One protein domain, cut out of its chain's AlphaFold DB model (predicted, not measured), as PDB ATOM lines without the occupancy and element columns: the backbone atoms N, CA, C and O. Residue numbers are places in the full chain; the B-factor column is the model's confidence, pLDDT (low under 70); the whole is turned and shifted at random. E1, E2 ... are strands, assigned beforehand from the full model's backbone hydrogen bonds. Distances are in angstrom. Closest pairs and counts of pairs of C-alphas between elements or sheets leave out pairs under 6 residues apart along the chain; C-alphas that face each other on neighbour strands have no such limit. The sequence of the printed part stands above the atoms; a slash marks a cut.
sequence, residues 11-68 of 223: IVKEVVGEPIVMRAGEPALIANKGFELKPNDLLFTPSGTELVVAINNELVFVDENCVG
ATOM      1  N   ILE A  11     234.193 193.871 204.965       83.50
ATOM      2  CA  ILE A  11     233.414 193.093 203.996       83.50
ATOM      3  C   ILE A  11     232.065 193.757 203.807       83.50
ATOM      4  O   ILE A  11     231.314 193.946 204.764       83.50
ATOM      5  N   VAL A  12     231.721 194.033 202.559       84.38
ATOM      6  CA  VAL A  12     230.410 194.544 202.179       84.38
ATOM      7  C   VAL A  12     229.338 193.482 202.444       84.38
ATOM      8  O   VAL A  12     229.398 192.369 201.915       84.38
ATOM      9  N   LYS A  13     228.349 193.793 203.285       83.44
ATOM     10  CA  LYS A  13     227.265 192.869 203.668       83.44
ATOM     11  C   LYS A  13     225.977 193.113 202.907       83.44
ATOM     12  O   LYS A  13     225.276 192.150 202.588       83.44
ATOM     13  N   GLU A  14     225.688 194.366 202.608       83.69
ATOM     14  CA  GLU A  14     224.477 194.779 201.917       83.69
ATOM     15  C   GLU A  14     224.777 196.007 201.069       83.69
ATOM     16  O   GLU A  14     225.600 196.834 201.459       83.69
ATOM     17  N   VAL A  15     224.162 196.061 199.890       86.19
ATOM     18  CA  VAL A  15     224.367 197.107 198.890       86.19
ATOM     19  C   VAL A  15     223.018 197.442 198.290       86.19
ATOM     20  O   VAL A  15     222.297 196.541 197.853       86.19
ATOM     21  N   VAL A  16     222.718 198.729 198.241       83.12
ATOM     22  CA  VAL A  16     221.629 199.312 197.467       83.12
ATOM     23  C   VAL A  16     222.279 200.302 196.506       83.12
ATOM     24  O   VAL A  16     223.014 201.173 196.952       83.12
ATOM     25  N   GLY A  17     222.056 200.153 195.199       81.69
ATOM     26  CA  GLY A  17     222.702 200.987 194.176       81.69
ATOM     27  C   GLY A  17     224.081 200.481 193.734       81.69
ATOM     28  O   GLY A  17     224.373 199.287 193.823       81.69
ATOM     29  N   GLU A  18     224.917 201.394 193.229       83.12
ATOM     30  CA  GLU A  18     226.223 201.093 192.622       83.12
ATOM     31  C   GLU A  18     227.353 201.855 193.338       83.12
ATOM     32  O   GLU A  18     227.806 202.903 192.870       83.12
ATOM     33  N   PRO A  19     227.826 201.361 194.497       82.00
ATOM     34  CA  PRO A  19     228.947 201.977 195.189       82.00
ATOM     35  C   PRO A  19     230.246 201.660 194.450       82.00
ATOM     36  O   PRO A  19     230.481 200.530 194.018       82.00
ATOM     37  N   ILE A  20     231.116 202.656 194.336       82.19
ATOM     38  CA  ILE A  20     232.379 202.559 193.608       82.19
ATOM     39  C   ILE A  20     233.524 202.518 194.614       82.19
ATOM     40  O   ILE A  20     233.591 203.317 195.545       82.19
ATOM     41  N   VAL A  21     234.450 201.588 194.415       84.06
ATOM     42  CA  VAL A  21     235.692 201.474 195.174       84.06
ATOM     43  C   VAL A  21     236.858 201.745 194.242       84.06
ATOM     44  O   VAL A  21     236.976 201.145 193.175       84.06
ATOM     45  N   MET A  22     237.740 202.639 194.665       79.06
ATOM     46  CA  MET A  22     238.953 202.990 193.942       79.06
ATOM     47  C   MET A  22     240.179 202.615 194.764       79.06
ATOM     48  O   MET A  22     240.241 202.868 195.969       79.06
ATOM     49  N   ARG A  23     241.178 202.040 194.094       80.75
ATOM     50  CA  ARG A  23     242.499 201.776 194.665       80.75
ATOM     51  C   ARG A  23     243.557 202.484 193.834       80.75
ATOM     52  O   ARG A  23     243.468 202.540 192.612       80.75
ATOM     53  N   ALA A  24     244.575 203.016 194.502       75.44
ATOM     54  CA  ALA A  24     245.677 203.689 193.828       75.44
ATOM     55  C   ALA A  24     246.344 202.761 192.793       75.44
ATOM     56  O   ALA A  24     246.880 201.713 193.150       75.44
ATOM     57  N   GLY A  25     246.317 203.166 191.519       73.69
ATOM     58  CA  GLY A  25     246.921 202.422 190.409       73.69
ATOM     59  C   GLY A  25     246.076 201.275 189.842       73.69
ATOM     60  O   GLY A  25     246.543 200.596 188.931       73.69
ATOM     61  N   GLU A  26     244.854 201.062 190.336       77.38
ATOM     62  CA  GLU A  26     243.893 200.096 189.790       77.38
ATOM     63  C   GLU A  26     242.659 200.832 189.229       77.38
ATOM     64  O   GLU A  26     242.333 201.928 189.692       77.38
ATOM     65  N   PRO A  27     241.958 200.260 188.232       76.25
ATOM     66  CA  PRO A  27     240.698 200.822 187.756       76.25
ATOM     67  C   PRO A  27     239.629 200.794 188.856       76.25
ATOM     68  O   PRO A  27     239.647 199.937 189.740       76.25
ATOM     69  N   ALA A  28     238.675 201.721 188.776       79.94
ATOM     70  CA  ALA A  28     237.533 201.765 189.681       79.94
ATOM     71  C   ALA A  28     236.668 200.498 189.544       79.94
ATOM     72  O   ALA A  28     236.412 200.023 188.437       79.94
ATOM     73  N   LEU A  29     236.212 199.954 190.673       84.44
ATOM     74  CA  LEU A  29     235.423 198.723 190.745       84.44
ATOM     75  C   LEU A  29     234.096 198.971 191.456       84.44
ATOM     76  O   LEU A  29     234.034 199.733 192.415       84.44
ATOM     77  N   ILE A  30     233.041 198.276 191.037       85.19
ATOM     78  CA  ILE A  30     231.745 198.323 191.723       85.19
ATOM     79  C   ILE A  30     231.773 197.366 192.924       85.19
ATOM     80  O   ILE A  30     232.028 196.164 192.778       85.19
ATOM     81  N   ALA A  31     231.490 197.892 194.116       83.25
ATOM     82  CA  ALA A  31     231.407 197.116 195.347       83.25
ATOM     83  C   ALA A  31     230.063 196.388 195.448       83.25
ATOM     84  O   ALA A  31     229.038 196.944 195.825       83.25
ATOM     85  N   ASN A  32     230.080 195.092 195.154       87.19
ATOM     86  CA  ASN A  32     228.923 194.220 195.328       87.19
ATOM     87  C   ASN A  32     228.884 193.589 196.728       87.19
ATOM     88  O   ASN A  32     229.858 193.604 197.483       87.19
ATOM     89  N   LYS A  33     227.761 192.950 197.069       87.06
ATOM     90  CA  LYS A  33     227.651 192.141 198.289       87.06
ATOM     91  C   LYS A  33     228.754 191.078 198.348       87.06
ATOM     92  O   LYS A  33     228.890 190.262 197.443       87.06
ATOM     93  N   GLY A  34     229.504 191.064 199.447       82.00
ATOM     94  CA  GLY A  34     230.652 190.182 199.656       82.00
ATOM     95  C   GLY A  34     231.988 190.748 199.171       82.00
ATOM     96  O   GLY A  34     232.995 190.064 199.331       82.00
ATOM     97  N   PHE A  35     232.021 191.964 198.615       83.25
ATOM     98  CA  PHE A  35     233.267 192.631 198.237       83.25
ATOM     99  C   PHE A  35     234.135 192.907 199.472       83.25
ATOM    100  O   PHE A  35     233.641 193.362 200.507       83.25
ATOM    101  N   GLU A  36     235.428 192.614 199.360       84.50
ATOM    102  CA  GLU A  36     236.416 192.843 200.414       84.50
ATOM    103  C   GLU A  36     237.104 194.192 200.186       84.50
ATOM    104  O   GLU A  36     237.817 194.387 199.202       84.50
ATOM    105  N   LEU A  37     236.881 195.120 201.111       81.81
ATOM    106  CA  LEU A  37     237.562 196.405 201.177       81.81
ATOM    107  C   LEU A  37     238.919 196.208 201.847       81.81
ATOM    108  O   LEU A  37     239.003 195.650 202.944       81.81
ATOM    109  N   LYS A  38     239.979 196.692 201.203       78.81
ATOM    110  CA  LYS A  38     241.330 196.723 201.763       78.81
ATOM    111  C   LYS A  38     241.609 198.077 202.422       78.81
ATOM    112  O   LYS A  38     240.968 199.076 202.097       78.81
ATOM    113  N   PRO A  39     242.600 198.143 203.327       72.75
ATOM    114  CA  PRO A  39     243.117 199.416 203.806       72.75
ATOM    115  C   PRO A  39     243.555 200.315 202.647       72.75
ATOM    116  O   PRO A  39     244.218 199.843 201.722       72.75
ATOM    117  N   ASN A  40     243.255 201.608 202.754       71.44
ATOM    118  CA  ASN A  40     243.496 202.650 201.749       71.44
ATOM    119  C   ASN A  40     242.619 202.578 200.493       71.44
ATOM    120  O   ASN A  40     242.850 203.352 199.565       71.44
ATOM    121  N   ASP A  41     241.616 201.702 200.457       77.44
ATOM    122  CA  ASP A  41     240.594 201.787 199.420       77.44
ATOM    123  C   ASP A  41     239.755 203.059 199.650       77.44
ATOM    124  O   ASP A  41     239.431 203.424 200.786       77.44
ATOM    125  N   LEU A  42     239.435 203.761 198.567       76.81
ATOM    126  CA  LEU A  42     238.559 204.926 198.570       76.81
ATOM    127  C   LEU A  42     237.162 204.471 198.163       76.81
ATOM    128  O   LEU A  42     236.975 203.930 197.074       76.81
ATOM    129  N   LEU A  43     236.187 204.679 199.041       80.81
ATOM    130  CA  LEU A  43     234.793 204.342 198.785       80.81
ATOM    131  C   LEU A  43     234.019 205.593 198.368       80.81
ATOM    132  O   LEU A  43     234.050 206.601 199.070       80.81
ATOM    133  N   PHE A  44     233.287 205.487 197.267       80.62
ATOM    134  CA  PHE A  44     232.396 206.506 196.739       80.62
ATOM    135  C   PHE A  44     230.974 205.947 196.640       80.62
ATOM    136  O   PHE A  44     230.729 204.981 195.916       80.62
ATOM    137  N   THR A  45     230.032 206.555 197.355       81.06
ATOM    138  CA  THR A  45     228.600 206.257 197.239       81.06
ATOM    139  C   THR A  45     227.903 207.426 196.532       81.06
ATOM    140  O   THR A  45     227.779 208.506 197.112       81.06
ATOM    141  N   PRO A  46     227.468 207.275 195.265       74.94
ATOM    142  CA  PRO A  46     226.674 208.304 194.591       74.94
ATOM    143  C   PRO A  46     225.271 208.421 195.209       74.94
ATOM    144  O   PRO A  46     224.876 207.613 196.052       74.94
ATOM    145  N   SER A  47     224.501 209.429 194.794       77.19
ATOM    146  CA  SER A  47     223.110 209.577 195.244       77.19
ATOM    147  C   SER A  47     222.281 208.326 194.926       77.19
ATOM    148  O   SER A  47     222.450 207.710 193.873       77.19
ATOM    149  N   GLY A  48     221.408 207.932 195.851       75.19
ATOM    150  CA  GLY A  48     220.609 206.709 195.766       75.19
ATOM    151  C   GLY A  48     221.388 205.419 196.035       75.19
ATOM    152  O   GLY A  48     220.863 204.338 195.770       75.19
ATOM    153  N   THR A  49     222.628 205.516 196.528       78.50
ATOM    154  CA  THR A  49     223.452 204.357 196.884       78.50
ATOM    155  C   THR A  49     223.701 204.300 198.384       78.50
ATOM    156  O   THR A  49     224.231 205.241 198.965       78.50
ATOM    157  N   GLU A  50     223.386 203.159 198.989       79.94
ATOM    158  CA  GLU A  50     223.603 202.873 200.406       79.94
ATOM    159  C   GLU A  50     224.379 201.563 200.555       79.94
ATOM    160  O   GLU A  50     224.219 200.610 199.784       79.94
ATOM    161  N   LEU A  51     225.236 201.504 201.567       82.19
ATOM    162  CA  LEU A  51     226.136 200.379 201.773       82.19
ATOM    163  C   LEU A  51     226.242 200.043 203.259       82.19
ATOM    164  O   LEU A  51     226.487 200.912 204.093       82.19
ATOM    165  N   VAL A  52     226.179 198.751 203.577       83.31
ATOM    166  CA  VAL A  52     226.517 198.235 204.908       83.31
ATOM    167  C   VAL A  52     227.831 197.473 204.831       83.31
ATOM    168  O   VAL A  52     227.928 196.435 204.166       83.31
ATOM    169  N   VAL A  53     228.841 197.949 205.556       83.06
ATOM    170  CA  VAL A  53     230.156 197.306 205.645       83.06
ATOM    171  C   VAL A  53     230.335 196.693 207.027       83.06
ATOM    172  O   VAL A  53     230.108 197.342 208.040       83.06
ATOM    173  N   ALA A  54     230.777 195.441 207.085       79.75
ATOM    174  CA  ALA A  54     231.239 194.826 208.321       79.75
ATOM    175  C   ALA A  54     232.744 195.057 208.486       79.75
ATOM    176  O   ALA A  54     233.530 194.534 207.694       79.75
ATOM    177  N   ILE A  55     233.144 195.782 209.525       78.81
ATOM    178  CA  ILE A  55     234.546 196.051 209.859       78.81
ATOM    179  C   ILE A  55     234.772 195.635 211.308       78.81
ATOM    180  O   ILE A  55     233.996 196.011 212.176       78.81
ATOM    181  N   ASN A  56     235.793 194.820 211.586       74.38
ATOM    182  CA  ASN A  56     236.045 194.281 212.934       74.38
ATOM    183  C   ASN A  56     234.799 193.658 213.607       74.38
ATOM    184  O   ASN A  56     234.624 193.770 214.817       74.38
ATOM    185  N   ASN A  57     233.936 192.990 212.829       71.88
ATOM    186  CA  ASN A  57     232.661 192.416 213.288       71.88
ATOM    187  C   ASN A  57     231.578 193.425 213.726       71.88
ATOM    188  O   ASN A  57     230.528 192.999 214.210       71.88
ATOM    189  N   GLU A  58     231.780 194.720 213.493       74.56
ATOM    190  CA  GLU A  58     230.791 195.781 213.682       74.56
ATOM    191  C   GLU A  58     230.216 196.222 212.329       74.56
ATOM    192  O   GLU A  58     230.919 196.236 211.316       74.56
ATOM    193  N   LEU A  59     228.915 196.518 212.291       78.06
ATOM    194  CA  LEU A  59     228.231 196.967 211.079       78.06
ATOM    195  C   LEU A  59     228.281 198.492 211.010       78.06
ATOM    196  O   LEU A  59     227.742 199.169 211.880       78.06
ATOM    197  N   VAL A  60     228.901 199.009 209.956       80.75
ATOM    198  CA  VAL A  60     228.982 200.435 209.650       80.75
ATOM    199  C   VAL A  60     228.050 200.728 208.483       80.75
ATOM    200  O   VAL A  60     228.156 200.100 207.425       80.75
ATOM    201  N   PHE A  61     227.126 201.663 208.693       78.44
ATOM    202  CA  PHE A  61     226.245 202.173 207.651       78.44
ATOM    203  C   PHE A  61     226.933 203.324 206.916       78.44
ATOM    204  O   PHE A  61     227.517 204.199 207.557       78.44
ATOM    205  N   VAL A  62     226.883 203.303 205.589       80.06
ATOM    206  CA  VAL A  62     227.406 204.361 204.728       80.06
ATOM    207  C   VAL A  62     226.251 204.893 203.887       80.06
ATOM    208  O   VAL A  62     225.713 204.171 203.043       80.06
ATOM    209  N   ASP A  63     225.885 206.147 204.154       75.38
ATOM    210  CA  ASP A  63     224.848 206.892 203.439       75.38
ATOM    211  C   ASP A  63     225.275 207.269 202.006       75.38
ATOM    212  O   ASP A  63     226.440 207.145 201.608       75.38
ATOM    213  N   GLU A  64     224.313 207.769 201.232       75.88
ATOM    214  CA  GLU A  64     224.541 208.324 199.899       75.88
ATOM    215  C   GLU A  64     225.406 209.601 199.904       75.88
ATOM    216  O   GLU A  64     225.553 210.288 200.916       75.88
ATOM    217  N   ASN A  65     225.950 209.959 198.736       72.81
ATOM    218  CA  ASN A  65     226.797 211.141 198.516       72.81
ATOM    219  C   ASN A  65     228.020 211.211 199.443       72.81
ATOM    220  O   ASN A  65     228.459 212.294 199.846       72.81
ATOM    221  N   CYS A  66     228.587 210.056 199.776       69.88
ATOM    222  CA  CYS A  66     229.717 209.957 200.673       69.88
ATOM    223  C   CYS A  66     230.998 209.573 199.917       69.88
ATOM    224  O   CYS A  66     231.045 208.612 199.149       69.88
ATOM    225  N   VAL A  67     232.071 210.322 200.188       69.56
ATOM    226  CA  VAL A  67     233.431 209.988 199.757       69.56
ATOM    227  C   VAL A  67     234.228 209.643 201.002       69.56
ATOM    228  O   VAL A  67     234.662 210.524 201.743       69.56
ATOM    229  N   GLY A  68     234.392 208.349 201.256       64.69
ATOM    230  CA  GLY A  68     235.341 207.909 202.259       64.69
ATOM    231  C   GLY A  68     234.886 207.883 203.717       64.69
ATOM    232  O   GLY A  68     235.709 207.699 204.604       64.69
TER     233      GLY A  68
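What this domain is: This is residues 11 to 68 of the 223 residues of the protein "RTX toxins and related Ca2+-binding proteins" of Vibrio ponticus (UniProt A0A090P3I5). A three-strand sheet, E1, E4 and E5, and a short hairpin, E2 and E3, make the two sides of a V, and the long loop of residues 23 to 41 runs out past the hairpin and back across the open side. The printed part has 58 residues, with five named strands, E1 to E5 in chain order, and no named helix. It is all strand, though under half of the residues are in named elements. The sheet E1 - E4 - E5 is antiparallel; the whole is compact, radius of gyration of the C-alphas 10.4 A, spanning 28 by 26 by 17 A.

Where its parts are: E1, residues 11 to 16, begins at C-alpha 11 (233.414, 193.093, 203.996) and is 14.8 A long. E2 is residues 20 to 22, 6.6 A, and E3 residues 42 to 45, 10.1 A. E4, residues 50 to 55, is 16.0 A; E5, residues 58 to 62, 12.9 A, ends at C-alpha 62 (227.406, 204.361, 204.728).

How they stand to each other: E4 is the inner strand, with N 13 and O 52 of E1 and E4 2.8 A apart, within hydrogen-bond range. In the hairpin E4 and E5, N 60 and O 53 are 2.8 A apart. In the hairpin E2 and E3, antiparallel at 164 degrees, N 20 and O 44 are 2.8 A apart. E1 and E3 are apart.

The domain as a whole: The farthest C-alphas, Gly 25 and Glu 58, are 29.1 A apart. The printed part has no cut; the link E2 to E3 is long. Residues 66 to 68 have pLDDT under 70.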